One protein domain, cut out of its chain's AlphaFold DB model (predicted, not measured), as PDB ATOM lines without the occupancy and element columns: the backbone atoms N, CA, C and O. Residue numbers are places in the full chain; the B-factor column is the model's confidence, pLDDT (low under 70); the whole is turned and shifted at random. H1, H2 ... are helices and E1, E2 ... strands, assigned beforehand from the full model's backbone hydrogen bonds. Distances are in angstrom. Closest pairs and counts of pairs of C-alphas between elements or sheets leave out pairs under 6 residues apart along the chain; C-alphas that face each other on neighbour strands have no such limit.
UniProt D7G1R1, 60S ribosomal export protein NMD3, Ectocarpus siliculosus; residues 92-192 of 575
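What this domain is: This is residues 92 to 192 of the 575 residues of the protein "60S ribosomal export protein NMD3" of Ectocarpus siliculosus (UniProt D7G1R1). A strongly twisted sheet of four strands curls like part of a barrel, with the single helix H1 packed on its hollow face. The long hairpin of E3 and E4 extends to one end, while the link of residues 104 to 124 and the last printed residues lie toward the other. The printed part has 101 residues, in the order E1, H1, E2, E3, E4; the mixed sheet runs E1, E4, E3, E2. The class is mostly strand, though under half of the residues are in named elements. The whole is elongated, 54 by 29 by 22 A, and only just compact, close to loose, with a radius of gyration of the C-alphas of 15.1 A.

Where its parts are: E1, residues 99 to 103, begins at C-alpha 99 (26.554, 13.706, -27.491) and is 13.4 A long. H1, residues 125 to 134, measures 14.8 A. E2, residues 142 to 149, measures 20.4 A, and E3, residues 157 to 168, 32.2 A. E4, residues 172 to 186, is the longest at 43.1 A and ends at C-alpha 186 (24.390, 8.987, -40.318).

How they stand to each other: E1 and E4 are parallel, with N 101 and O 183 3.0 A apart. E2, E3 and E4 form a meander, each strand the antiparallel neighbour of the one before; E2 and E3 are a hairpin, with N 147 and O 161 2.9 A apart, and so are E3 and E4, with N 162 and O 178 2.8 A apart. The edge strands E1 and E2 are apart. E1, H1 and E2 form a split strand-helix-strand unit, two strands running the same way with E4 and E3 between them, and its crossover is right-handed. H1 is on the sheet, in two layers; its closest C-alphas to E2 are Leu 128 and Trp 148, 7.9 A apart. In H1 every O i to N i+4 pair is within hydrogen-bond range.

The domain as a whole: The C-alphas farthest apart, Asn 170 and Cys 192, are 54.4 A apart. The link from E1 to H1 is long, 21 residues, and the printed part has no cut. The mean pLDDT of the printed part is 88.2, and no printed residue is under 70.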
ATOM      1  N   GLU A  92      31.403  19.220 -13.599       78.19
ATOM      2  CA  GLU A  92      29.967  19.287 -13.320       78.19
ATOM      3  C   GLU A  92      29.256  20.218 -14.317       78.19
ATOM      4  O   GLU A  92      29.497  21.428 -14.372       78.19
ATOM      5  N   GLY A  93      28.378  19.634 -15.137       78.62
ATOM      6  CA  GLY A  93      27.649  20.324 -16.208       78.62
ATOM      7  C   GLY A  93      28.105  19.973 -17.627       78.62
ATOM      8  O   GLY A  93      27.411  20.339 -18.576       78.62
ATOM      9  N   ILE A  94      29.207  19.229 -17.788       84.69
ATOM     10  CA  ILE A  94      29.642  18.697 -19.085       84.69
ATOM     11  C   ILE A  94      29.209  17.227 -19.208       84.69
ATOM     12  O   ILE A  94      29.697  16.373 -18.462       84.69
ATOM     13  N   PRO A  95      28.329  16.875 -20.164       86.81
ATOM     14  CA  PRO A  95      27.979  15.482 -20.400       86.81
ATOM     15  C   PRO A  95      29.178  14.734 -20.999       86.81
ATOM     16  O   PRO A  95      29.631  15.030 -22.102       86.81
ATOM     17  N   LYS A  96      29.683  13.730 -20.269       84.31
ATOM     18  CA  LYS A  96      30.832  12.902 -20.684       84.31
ATOM     19  C   LYS A  96      30.474  11.909 -21.807       84.31
ATOM     20  O   LYS A  96      31.356  11.484 -22.548       84.31
ATOM     21  N   LYS A  97      29.192  11.538 -21.945       84.88
ATOM     22  CA  LYS A  97      28.662  10.591 -22.948       84.88
ATOM     23  C   LYS A  97      27.317  11.063 -23.505       84.88
ATOM     24  O   LYS A  97      26.613  11.828 -22.853       84.88
ATOM     25  N   GLY A  98      26.941  10.546 -24.677       80.50
ATOM     26  CA  GLY A  98      25.605  10.732 -25.263       80.50
ATOM     27  C   GLY A  98      25.466  11.941 -26.192       80.50
ATOM     28  O   GLY A  98      24.368  12.217 -26.669       80.50
ATOM     29  N   LEU A  99      26.561  12.647 -26.487       89.69
ATOM     30  CA  LEU A  99      26.554  13.706 -27.491       89.69
ATOM     31  C   LEU A  99      26.566  13.096 -28.890       89.69
ATOM     32  O   LEU A  99      27.323  12.166 -29.169       89.69
ATOM     33  N   THR A 100      25.731  13.630 -29.773       90.88
ATOM     34  CA  THR A 100      25.587  13.116 -31.132       90.88
ATOM     35  C   THR A 100      26.086  14.123 -32.153       90.88
ATOM     36  O   THR A 100      25.830  15.326 -32.063       90.88
ATOM     37  N   ILE A 101      26.814  13.621 -33.146       91.75
ATOM     38  CA  ILE A 101      27.260  14.396 -34.300       91.75
ATOM     39  C   ILE A 101      26.720  13.706 -35.540       91.75
ATOM     40  O   ILE A 101      26.761  12.484 -35.652       91.75
ATOM     41  N   ILE A 102      26.185  14.494 -36.465       92.38
ATOM     42  CA  ILE A 102      25.545  13.969 -37.661       92.38
ATOM     43  C   ILE A 102      26.499  14.096 -38.854       92.38
ATOM     44  O   ILE A 102      27.008  15.184 -39.128       92.38
ATOM     45  N   GLN A 103      26.700  12.989 -39.569       92.25
ATOM     46  CA  GLN A 103      27.499  12.900 -40.791       92.25
ATOM     47  C   GLN A 103      26.641  12.437 -41.972       92.25
ATOM     48  O   GLN A 103      25.734  11.611 -41.826       92.25
ATOM     49  N   CYS A 104      26.934  12.947 -43.168       92.19
ATOM     50  CA  CYS A 104      26.294  12.482 -44.387       92.19
ATOM     51  C   CYS A 104      26.868  11.144 -44.841       92.19
ATOM     52  O   CYS A 104      28.074  11.010 -45.013       92.19
ATOM     53  N   ARG A 105      25.996  10.166 -45.124       88.62
ATOM     54  CA  ARG A 105      26.413   8.829 -45.585       88.62
ATOM     55  C   ARG A 105      27.123   8.837 -46.948       88.62
ATOM     56  O   ARG A 105      27.913   7.940 -47.197       88.62
ATOM     57  N   ARG A 106      26.814   9.801 -47.829       86.62
ATOM     58  CA  ARG A 106      27.334   9.851 -49.211       86.62
ATOM     59  C   ARG A 106      28.505  10.820 -49.354       86.62
ATOM     60  O   ARG A 106      29.585  10.407 -49.739       86.62
ATOM     61  N   CYS A 107      28.309  12.094 -49.011       88.56
ATOM     62  CA  CYS A 107      29.346  13.119 -49.181       88.56
ATOM     63  C   CYS A 107      30.272  13.299 -47.969       88.56
ATOM     64  O   CYS A 107      31.106  14.198 -47.991       88.56
ATOM     65  N   LEU A 108      30.093  12.512 -46.896       89.56
ATOM     66  CA  LEU A 108      30.894  12.532 -45.659       89.56
ATOM     67  C   LEU A 108      30.994  13.893 -44.942       89.56
ATOM     68  O   LEU A 108      31.721  14.020 -43.958       89.56
ATOM     69  N   LYS A 109      30.219  14.894 -45.377       91.56
ATOM     70  CA  LYS A 109      30.126  16.215 -44.744       91.56
ATOM     71  C   LYS A 109      29.447  16.125 -43.381       91.56
ATOM     72  O   LYS A 109      28.561  15.294 -43.165       91.56
ATOM     73  N   TRP A 110      29.817  17.038 -42.494       92.50
ATOM     74  CA  TRP A 110      29.318  17.123 -41.127       92.50
ATOM     75  C   TRP A 110      28.260  18.211 -40.991       92.50
ATOM     76  O   TRP A 110      28.347  19.265 -41.628       92.50
ATOM     77  N   LEU A 111      27.269  17.965 -40.137       92.56
ATOM     78  CA  LEU A 111      26.226  18.934 -39.833       92.56
ATOM     79  C   LEU A 111      26.717  19.963 -38.805       92.56
ATOM     80  O   LEU A 111      26.939  19.642 -37.635       92.56
ATOM     81  N   THR A 112      26.795  21.224 -39.220       88.19
ATOM     82  CA  THR A 112      27.226  22.336 -38.365       88.19
ATOM     83  C   THR A 112      26.058  22.872 -37.532       88.19
ATOM     84  O   THR A 112      25.935  22.559 -36.342       88.19
ATOM     85  N   LYS A 113      25.164  23.659 -38.140       83.44
ATOM     86  CA  LYS A 113      23.982  24.274 -37.506       83.44
ATOM     87  C   LYS A 113      22.866  24.407 -38.540       83.44
ATOM     88  O   LYS A 113      23.185  24.597 -39.705       83.44
ATOM     89  N   ASN A 114      21.600  24.323 -38.117       82.62
ATOM     90  CA  ASN A 114      20.410  24.572 -38.950       82.62
ATOM     91  C   ASN A 114      20.494  23.966 -40.363       82.62
ATOM     92  O   ASN A 114      20.295  24.654 -41.355       82.62
ATOM     93  N   ASP A 115      20.845  22.679 -40.444       81.56
ATOM     94  CA  ASP A 115      20.958  21.938 -41.710       81.56
ATOM     95  C   ASP A 115      22.050  22.426 -42.688       81.56
ATOM     96  O   ASP A 115      22.044  22.091 -43.871       81.56
ATOM     97  N   HIS A 116      23.032  23.188 -42.198       88.50
ATOM     98  CA  HIS A 116      24.241  23.528 -42.942       88.50
ATOM     99  C   HIS A 116      25.282  22.408 -42.842       88.50
ATOM    100  O   HIS A 116      25.699  22.027 -41.741       88.50
ATOM    101  N   TRP A 117      25.760  21.939 -43.994       90.75
ATOM    102  CA  TRP A 117      26.713  20.837 -44.111       90.75
ATOM    103  C   TRP A 117      28.062  21.341 -44.612       90.75
ATOM    104  O   TRP A 117      28.140  21.942 -45.682       90.75
ATOM    105  N   SER A 118      29.134  21.053 -43.882       90.06
ATOM    106  CA  SER A 118      30.497  21.434 -44.271       90.06
ATOM    107  C   SER A 118      31.431  20.228 -44.245       90.06
ATOM    108  O   SER A 118      31.294  19.329 -43.416       90.06
ATOM    109  N   GLY A 119      32.348  20.186 -45.212       91.38
ATOM    110  CA  GLY A 119      33.376  19.153 -45.280       91.38
ATOM    111  C   GLY A 119      34.476  19.453 -44.271       91.38
ATOM    112  O   GLY A 119      34.987  20.568 -44.243       91.38
ATOM    113  N   PHE A 120      34.817  18.464 -43.452       90.44
ATOM    114  CA  PHE A 120      35.981  18.508 -42.579       90.44
ATOM    115  C   PHE A 120      36.662  17.148 -42.602       90.44
ATOM    116  O   PHE A 120      35.982  16.118 -42.615       90.44
ATOM    117  N   GLU A 121      37.987  17.160 -42.564       89.50
ATOM    118  CA  GLU A 121      38.786  15.957 -42.366       89.50
ATOM    119  C   GLU A 121      38.647  15.461 -40.921       89.50
ATOM    120  O   GLU A 121      38.476  16.255 -39.983       89.50
ATOM    121  N   LEU A 122      38.701  14.140 -40.745       85.19
ATOM    122  CA  LEU A 122      38.700  13.510 -39.426       85.19
ATOM    123  C   LEU A 122      39.913  13.987 -38.620       85.19
ATOM    124  O   LEU A 122      40.986  14.185 -39.173       85.19
ATOM    125  N   GLU A 123      39.718  14.198 -37.318       85.56
ATOM    126  CA  GLU A 123      40.764  14.652 -36.382       85.56
ATOM    127  C   GLU A 123      41.418  16.010 -36.727       85.56
ATOM    128  O   GLU A 123      42.390  16.424 -36.095       85.56
ATOM    129  N   SER A 124      40.844  16.775 -37.661       91.12
ATOM    130  CA  SER A 124      41.333  18.110 -38.012       91.12
ATOM    131  C   SER A 124      41.009  19.165 -36.939       91.12
ATOM    132  O   SER A 124      40.018  19.077 -36.202       91.12
ATOM    133  N   ALA A 125      41.829  20.217 -36.864       89.19
ATOM    134  CA  ALA A 125      41.593  21.378 -35.998       89.19
ATOM    135  C   ALA A 125      40.240  22.094 -36.246       89.19
ATOM    136  O   ALA A 125      39.535  22.376 -35.271       89.19
ATOM    137  N   PRO A 126      39.802  22.368 -37.498       91.44
ATOM    138  CA  PRO A 126      38.492  22.981 -37.732       91.44
ATOM    139  C   PRO A 126      37.327  22.070 -37.319       91.44
ATOM    140  O   PRO A 126      36.303  22.564 -36.840       91.44
ATOM    141  N   PHE A 127      37.484  20.746 -37.432       92.00
ATOM    142  CA  PHE A 127      36.484  19.803 -36.939       92.00
ATOM    143  C   PHE A 127      36.380  19.833 -35.410       92.00
ATOM    144  O   PHE A 127      35.273  19.861 -34.870       92.00
ATOM    145  N   LEU A 128      37.514  19.931 -34.706       92.00
ATOM    146  CA  LEU A 128      37.540  20.070 -33.246       92.00
ATOM    147  C   LEU A 128      36.746  21.300 -32.789       92.00
ATOM    148  O   LEU A 128      35.935  21.204 -31.870       92.00
ATOM    149  N   ALA A 129      36.890  22.434 -33.481       90.12
ATOM    150  CA  ALA A 129      36.131  23.646 -33.174       90.12
ATOM    151  C   ALA A 129      34.607  23.460 -33.320       90.12
ATOM    152  O   ALA A 129      33.834  24.035 -32.548       90.12
ATOM    153  N   LEU A 130      34.150  22.653 -34.285       89.81
ATOM    154  CA  LEU A 130      32.734  22.300 -34.428       89.81
ATOM    155  C   LEU A 130      32.261  21.431 -33.262       89.81
ATOM    156  O   LEU A 130      31.192  21.683 -32.704       89.81
ATOM    157  N   VAL A 131      33.060  20.433 -32.888       90.50
ATOM    158  CA  VAL A 131      32.743  19.493 -31.809       90.50
ATOM    159  C   VAL A 131      32.678  20.197 -30.452       90.50
ATOM    160  O   VAL A 131      31.717  20.001 -29.712       90.50
ATOM    161  N   LEU A 132      33.614  21.103 -30.160       90.44
ATOM    162  CA  LEU A 132      33.606  21.903 -28.930       90.44
ATOM    163  C   LEU A 132      32.346  22.777 -28.814       90.44
ATOM    164  O   LEU A 132      31.758  22.870 -27.740       90.44
ATOM    165  N   LYS A 133      31.858  23.345 -29.927       89.25
ATOM    166  CA  LYS A 133      30.599  24.118 -29.958       89.25
ATOM    167  C   LYS A 133      29.350  23.277 -29.669       89.25
ATOM    168  O   LYS A 133      28.302  23.849 -29.376       89.25
ATOM    169  N   LYS A 134      29.424  21.948 -29.802       87.81
ATOM    170  CA  LYS A 134      28.311  21.024 -29.524       87.81
ATOM    171  C   LYS A 134      28.256  20.585 -28.061       87.81
ATOM    172  O   LYS A 134      27.238  20.029 -27.662       87.81
ATOM    173  N   ILE A 135      29.306  20.830 -27.275       89.00
ATOM    174  CA  ILE A 135      29.336  20.488 -25.852       89.00
ATOM    175  C   ILE A 135      28.514  21.533 -25.082       89.00
ATOM    176  O   ILE A 135      28.900  22.705 -25.038       89.00
ATOM    177  N   PRO A 136      27.383  21.154 -24.460       86.19
ATOM    178  CA  PRO A 136      26.637  22.075 -23.618       86.19
ATOM    179  C   PRO A 136      27.453  22.396 -22.360       86.19
ATOM    180  O   PRO A 136      28.180  21.555 -21.842       86.19
ATOM    181  N   GLY A 137      27.353  23.634 -21.876       83.88
ATOM    182  CA  GLY A 137      28.037  24.070 -20.654       83.88
ATOM    183  C   GLY A 137      29.501  24.481 -20.833       83.88
ATOM    184  O   GLY A 137      29.993  25.246 -20.009       83.88
ATOM    185  N   LEU A 138      30.166  24.099 -21.933       85.50
ATOM    186  CA  LEU A 138      31.567  24.465 -22.170       85.50
ATOM    187  C   LEU A 138      31.771  25.981 -22.308       85.50
ATOM    188  O   LEU A 138      32.782  26.499 -21.864       85.50
ATOM    189  N   ALA A 139      30.793  26.715 -22.843       83.56
ATOM    190  CA  ALA A 139      30.876  28.174 -22.972       83.56
ATOM    191  C   ALA A 139      30.938  28.924 -21.624       83.56
ATOM    192  O   ALA A 139      31.266  30.104 -21.605       83.56
ATOM    193  N   LYS A 140      30.585  28.264 -20.512       84.31
ATOM    194  CA  LYS A 140      30.631  28.846 -19.161       84.31
ATOM    195  C   LYS A 140      31.948  28.564 -18.431       84.31
ATOM    196  O   LYS A 140      32.124  29.063 -17.326       84.31
ATOM    197  N   GLN A 141      32.809  27.712 -18.984       83.00
ATOM    198  CA  GLN A 141      34.053  27.288 -18.351       83.00
ATOM    199  C   GLN A 141      35.243  27.649 -19.245       83.00
ATOM    200  O   GLN A 141      35.127  27.627 -20.470       83.00
ATOM    201  N   ASP A 142      36.393  27.952 -18.648       87.69
ATOM    202  CA  ASP A 142      37.572  28.344 -19.418       87.69
ATOM    203  C   ASP A 142      38.275  27.102 -19.974       87.69
ATOM    204  O   ASP A 142      38.864  26.303 -19.241       87.69
ATOM    205  N   LEU A 143      38.224  26.925 -21.295       90.06
ATOM    206  CA  LEU A 143      38.931  25.847 -21.982       90.06
ATOM    207  C   LEU A 143      40.425  26.189 -22.101       90.06
ATOM    208  O   LEU A 143      40.787  27.187 -22.718       90.06
ATOM    209  N   VAL A 144      41.291  25.340 -21.544       91.69
ATOM    210  CA  VAL A 144      42.756  25.488 -21.632       91.69
ATOM    211  C   VAL A 144      43.303  24.783 -22.866       91.69
ATOM    212  O   VAL A 144      44.106  25.347 -23.601       91.69
ATOM    213  N   ASP A 145      42.892  23.532 -23.064       91.62
ATOM    214  CA  ASP A 145      43.403  22.666 -24.125       91.62
ATOM    215  C   ASP A 145      42.332  21.652 -24.538       91.62
ATOM    216  O   ASP A 145      41.527  21.206 -23.715       91.62
ATOM    217  N   ALA A 146      42.336  21.271 -25.808       93.88
ATOM    218  CA  ALA A 146      41.478  20.232 -26.350       93.88
ATOM    219  C   ALA A 146      42.262  19.416 -27.375       93.88
ATOM    220  O   ALA A 146      42.858  19.963 -28.298       93.88
ATOM    221  N   LYS A 147      42.213  18.091 -27.241       93.81
ATOM    222  CA  LYS A 147      42.897  17.180 -28.157       93.81
ATOM    223  C   LYS A 147      42.064  15.952 -28.479       93.81
ATOM    224  O   LYS A 147      41.285  15.470 -27.655       93.81
ATOM    225  N   TRP A 148      42.276  15.417 -29.671       94.19
ATOM    226  CA  TRP A 148      41.698  14.145 -30.073       94.19
ATOM    227  C   TRP A 148      42.352  12.990 -29.316       94.19
ATOM    228  O   TRP A 148      43.554  12.992 -29.039       94.19
ATOM    229  N   ILE A 149      41.538  12.007 -28.951       93.38
ATOM    230  CA  ILE A 149      41.999  10.684 -28.548       93.38
ATOM    231  C   ILE A 149      41.659   9.767 -29.711       93.38
ATOM    232  O   ILE A 149      40.488   9.682 -30.086       93.38
ATOM    233  N   TRP A 150      42.669   9.081 -30.243       90.88
ATOM    234  CA  TRP A 150      42.467   8.137 -31.333       90.88
ATOM    235  C   TRP A 150      41.407   7.102 -30.948       90.88
ATOM    236  O   TRP A 150      41.423   6.508 -29.863       90.88
ATOM    237  N   THR A 151      40.469   6.907 -31.857       88.94
ATOM    238  CA  THR A 151      39.408   5.912 -31.764       88.94
ATOM    239  C   THR A 151      39.376   5.130 -33.058       88.94
ATOM    240  O   THR A 151      39.641   5.679 -34.124       88.94
ATOM    241  N   GLU A 152      39.014   3.855 -32.980       87.19
ATOM    242  CA  GLU A 152      38.968   3.014 -34.167       87.19
ATOM    243  C   GLU A 152      37.979   3.572 -35.216       87.19
ATOM    244  O   GLU A 152      36.832   3.873 -34.855       87.19
ATOM    245  N   PRO A 153      38.358   3.669 -36.509       76.56
ATOM    246  CA  PRO A 153      37.539   4.293 -37.556       76.56
ATOM    247  C   PRO A 153      36.114   3.729 -37.698       76.56
ATOM    248  O   PRO A 153      35.171   4.464 -37.990       76.56
ATOM    249  N   HIS A 154      35.925   2.432 -37.448       82.25
ATOM    250  CA  HIS A 154      34.628   1.757 -37.588       82.25
ATOM    251  C   HIS A 154      33.704   1.934 -36.379       82.25
ATOM    252  O   HIS A 154      32.505   1.667 -36.472       82.25
ATOM    253  N   SER A 155      34.235   2.412 -35.251       85.81
ATOM    254  CA  SER A 155      33.495   2.496 -33.988       85.81
ATOM    255  C   SER A 155      32.354   3.517 -34.010       85.81
ATOM    256  O   SER A 155      31.501   3.493 -33.120       85.81
ATOM    257  N   LYS A 156      32.330   4.421 -35.008       88.44
ATOM    258  CA  LYS A 156      31.419   5.582 -35.091       88.44
ATOM    259  C   LYS A 156      31.384   6.391 -33.795       88.44
ATOM    260  O   LYS A 156      30.363   6.981 -33.440       88.44
ATOM    261  N   ARG A 157      32.500   6.401 -33.074       90.69
ATOM    262  CA  ARG A 157      32.681   7.121 -31.823       90.69
ATOM    263  C   ARG A 157      33.899   8.005 -31.971       90.69
ATOM    264  O   ARG A 157      34.891   7.581 -32.545       90.69
ATOM    265  N   LEU A 158      33.803   9.219 -31.457       91.75
ATOM    266  CA  LEU A 158      34.906  10.167 -31.407       91.75
ATOM    267  C   LEU A 158      35.143  10.528 -29.949       91.75
ATOM    268  O   LEU A 158      34.193  10.831 -29.223       91.75
ATOM    269  N   LYS A 159      36.399  10.496 -29.510       92.62
ATOM    270  CA  LYS A 159      36.771  10.877 -28.146       92.62
ATOM    271  C   LYS A 159      37.625  12.134 -28.179       92.62
ATOM    272  O   LYS A 159      38.630  12.199 -28.880       92.62
ATOM    273  N   VAL A 160      37.231  13.123 -27.385       93.69
ATOM    274  CA  VAL A 160      37.984  14.368 -27.204       93.69
ATOM    275  C   VAL A 160      38.388  14.470 -25.746       93.69
ATOM    276  O   VAL A 160      37.537  14.386 -24.859       93.69
ATOM    277  N   ARG A 161      39.681  14.672 -25.490       93.75
ATOM    278  CA  ARG A 161      40.160  15.092 -24.175       93.75
ATOM    279  C   ARG A 161      40.103  16.609 -24.112       93.75
ATOM    280  O   ARG A 161      40.813  17.272 -24.864       93.75
ATOM    281  N   ILE A 162      39.291  17.141 -23.214       92.75
ATOM    282  CA  ILE A 162      39.236  18.569 -22.906       92.75
ATOM    283  C   ILE A 162      39.890  18.816 -21.555       92.75
ATOM    284  O   ILE A 162      39.784  18.002 -20.640       92.75
ATOM    285  N   THR A 163      40.566  19.946 -21.439       92.62
ATOM    286  CA  THR A 163      41.201  20.394 -20.208       92.62
ATOM    287  C   THR A 163      40.568  21.714 -19.825       92.62
ATOM    288  O   THR A 163      40.720  22.707 -20.538       92.62
ATOM    289  N   VAL A 164      39.826  21.712 -18.724       91.50
ATOM    290  CA  VAL A 164      39.010  22.848 -18.310       91.50
ATOM    291  C   VAL A 164      39.581  23.460 -17.042       91.50
ATOM    292  O   VAL A 164      40.044  22.749 -16.147       91.50
ATOM    293  N   ARG A 165      39.567  24.789 -16.988       90.12
ATOM    294  CA  ARG A 165      39.961  25.595 -15.841       90.12
ATOM    295  C   ARG A 165      38.730  26.293 -15.285       90.12
ATOM    296  O   ARG A 165      37.939  26.875 -16.023       90.12
ATOM    297  N   LYS A 166      38.575  26.237 -13.968       86.00
ATOM    298  CA  LYS A 166      37.522  26.953 -13.248       86.00
ATOM    299  C   LYS A 166      38.079  27.495 -11.946       86.00
ATOM    300  O   LYS A 166      38.929  26.864 -11.311       86.00
ATOM    301  N   GLU A 167      37.586  28.660 -11.557       86.50
ATOM    302  CA  GLU A 167      37.849  29.218 -10.242       86.50
ATOM    303  C   GLU A 167      37.054  28.437  -9.188       86.50
ATOM    304  O   GLU A 167      35.830  28.302  -9.267       86.50
ATOM    305  N   VAL A 168      37.776  27.885  -8.222       81.56
ATOM    306  CA  VAL A 168      37.253  27.178  -7.050       81.56
ATOM    307  C   VAL A 168      37.459  28.075  -5.817       81.56
ATOM    308  O   VAL A 168      38.092  29.128  -5.910       81.56
ATOM    309  N   LEU A 169      36.894  27.675  -4.670       79.38
ATOM    310  CA  LEU A 169      36.967  28.317  -3.347       79.38
ATOM    311  C   LEU A 169      38.142  29.302  -3.186       79.38
ATOM    312  O   LEU A 169      39.310  28.910  -3.203       79.38
ATOM    313  N   ASN A 170      37.804  30.581  -2.980       79.06
ATOM    314  CA  ASN A 170      38.734  31.680  -2.706       79.06
ATOM    315  C   ASN A 170      39.840  31.873  -3.767       79.06
ATOM    316  O   ASN A 170      41.026  31.881  -3.432       79.06
ATOM    317  N   LYS A 171      39.462  32.084  -5.039       76.69
ATOM    318  CA  LYS A 171      40.369  32.429  -6.158       76.69
ATOM    319  C   LYS A 171      41.413  31.368  -6.517       76.69
ATOM    320  O   LYS A 171      42.408  31.669  -7.179       76.69
ATOM    321  N   VAL A 172      41.209  30.116  -6.109       83.00
ATOM    322  CA  VAL A 172      42.109  29.017  -6.477       83.00
ATOM    323  C   VAL A 172      41.650  28.425  -7.808       83.00
ATOM    324  O   VAL A 172      40.585  27.827  -7.897       83.00
ATOM    325  N   MET A 173      42.462  28.578  -8.856       84.75
ATOM    326  CA  MET A 173      42.190  27.988 -10.171       84.75
ATOM    327  C   MET A 173      42.499  26.491 -10.163       84.75
ATOM    328  O   MET A 173      43.644  26.096  -9.931       84.75
ATOM    329  N   LEU A 174      41.499  25.660 -10.462       86.81
ATOM    330  CA  LEU A 174      41.669  24.218 -10.615       86.81
ATOM    331  C   LEU A 174      41.548  23.832 -12.089       86.81
ATOM    332  O   LEU A 174      40.621  24.252 -12.781       86.81
ATOM    333  N   GLN A 175      42.502  23.027 -12.557       89.88
ATOM    334  CA  GLN A 175      42.518  22.469 -13.903       89.88
ATOM    335  C   GLN A 175      42.234  20.968 -13.827       89.88
ATOM    336  O   GLN A 175      42.917  20.248 -13.097       89.88
ATOM    337  N   GLN A 176      41.238  20.504 -14.578       88.69
ATOM    338  CA  GLN A 176      40.854  19.094 -14.654       88.69
ATOM    339  C   GLN A 176      40.686  18.659 -16.107       88.69
ATOM    340  O   GLN A 176      40.265  19.440 -16.963       88.69
ATOM    341  N   ASP A 177      41.037  17.407 -16.382       91.12
ATOM    342  CA  ASP A 177      40.842  16.774 -17.674       91.12
ATOM    343  C   ASP A 177      39.554  15.946 -17.695       91.12
ATOM    344  O   ASP A 177      39.251  15.173 -16.790       91.12
ATOM    345  N   ALA A 178      38.784  16.102 -18.768       89.94
ATOM    346  CA  ALA A 178      37.593  15.315 -19.030       89.94
ATOM    347  C   ALA A 178      37.703  14.674 -20.409       89.94
ATOM    348  O   ALA A 178      38.127  15.304 -21.379       89.94
ATOM    349  N   THR A 179      37.289  13.414 -20.512       92.31
ATOM    350  CA  THR A 179      37.122  12.755 -21.809       92.31
ATOM    351  C   THR A 179      35.649  12.769 -22.179       92.31
ATOM    352  O   THR A 179      34.820  12.238 -21.441       92.31
ATOM    353  N   VAL A 180      35.338  13.379 -23.321       92.12
ATOM    354  CA  VAL A 180      33.986  13.464 -23.874       92.12
ATOM    355  C   VAL A 180      33.874  12.517 -25.060       92.12
ATOM    356  O   VAL A 180      34.699  12.546 -25.975       92.12
ATOM    357  N   GLU A 181      32.854  11.665 -25.029       92.00
ATOM    358  CA  GLU A 181      32.548  10.697 -26.077       92.00
ATOM    359  C   GLU A 181      31.363  11.168 -26.933       92.00
ATOM    360  O   GLU A 181      30.258  11.390 -26.429       92.00
ATOM    361  N   PHE A 182      31.590  11.263 -28.243       92.31
ATOM    362  CA  PHE A 182      30.587  11.587 -29.252       92.31
ATOM    363  C   PHE A 182      30.231  10.356 -30.077       92.31
ATOM    364  O   PHE A 182      31.114   9.611 -30.494       92.31
ATOM    365  N   VAL A 183      28.944  10.176 -30.368       92.00
ATOM    366  CA  VAL A 183      28.431   9.136 -31.264       92.00
ATOM    367  C   VAL A 183      28.094   9.754 -32.619       92.00
ATOM    368  O   VAL A 183      27.377  10.754 -32.699       92.00
ATOM    369  N   VAL A 184      28.603   9.156 -33.695       92.12
ATOM    370  CA  VAL A 184      28.347   9.591 -35.071       92.12
ATOM    371  C   VAL A 184      27.070   8.934 -35.592       92.12
ATOM    372  O   VAL A 184      26.996   7.714 -35.759       92.12
ATOM    373  N   HIS A 185      26.059   9.751 -35.881       92.44
ATOM    374  CA  HIS A 185      24.840   9.328 -36.560       92.44
ATOM    375  C   HIS A 185      24.880   9.695 -38.038       92.44
ATOM    376  O   HIS A 185      25.230  10.808 -38.418       92.44
ATOM    377  N   ASN A 186      24.449   8.761 -38.882       91.31
ATOM    378  CA  ASN A 186      24.390   8.987 -40.318       91.31
ATOM    379  C   ASN A 186      23.007   9.514 -40.707       91.31
ATOM    380  O   ASN A 186      22.004   8.846 -40.467       91.31
ATOM    381  N   ARG A 187      22.956  10.677 -41.359       90.31
ATOM    382  CA  ARG A 187      21.740  11.252 -41.960       90.31
ATOM    383  C   ARG A 187      22.082  11.774 -43.347       90.31
ATOM    384  O   ARG A 187      23.162  12.309 -43.535       90.31
ATOM    385  N   GLN A 188      21.200  11.637 -44.330       88.25
ATOM    386  CA  GLN A 188      21.455  12.207 -45.658       88.25
ATOM    387  C   GLN A 188      21.338  13.737 -45.630       88.25
ATOM    388  O   GLN A 188      20.415  14.276 -45.017       88.25
ATOM    389  N   CYS A 189      22.266  14.432 -46.292       87.88
ATOM    390  CA  CYS A 189      22.179  15.878 -46.470       87.88
ATOM    391  C   CYS A 189      21.197  16.243 -47.587       87.88
ATOM    392  O   CYS A 189      20.952  15.450 -48.498       87.88
ATOM    393  N   ASN A 190      20.687  17.476 -47.566       81.38
ATOM    394  CA  ASN A 190      19.712  17.947 -48.556       81.38
ATOM    395  C   ASN A 190      20.243  17.954 -49.993       81.38
ATOM    396  O   ASN A 190      19.458  17.834 -50.925       81.38
ATOM    397  N   VAL A 191      21.558  18.095 -50.185       80.75
ATOM    398  CA  VAL A 191      22.181  18.037 -51.517       80.75
ATOM    399  C   VAL A 191      22.143  16.606 -52.051       80.75
ATOM    400  O   VAL A 191      21.586  16.367 -53.113       80.75
ATOM    401  N   CYS A 192      22.627  15.634 -51.271       83.12
ATOM    402  CA  CYS A 192      22.601  14.231 -51.681       83.12
ATOM    403  C   CYS A 192      21.173  13.684 -51.791       83.12
ATOM    404  O   CYS A 192      20.920  12.862 -52.659       83.12
TER     405      CYS A 192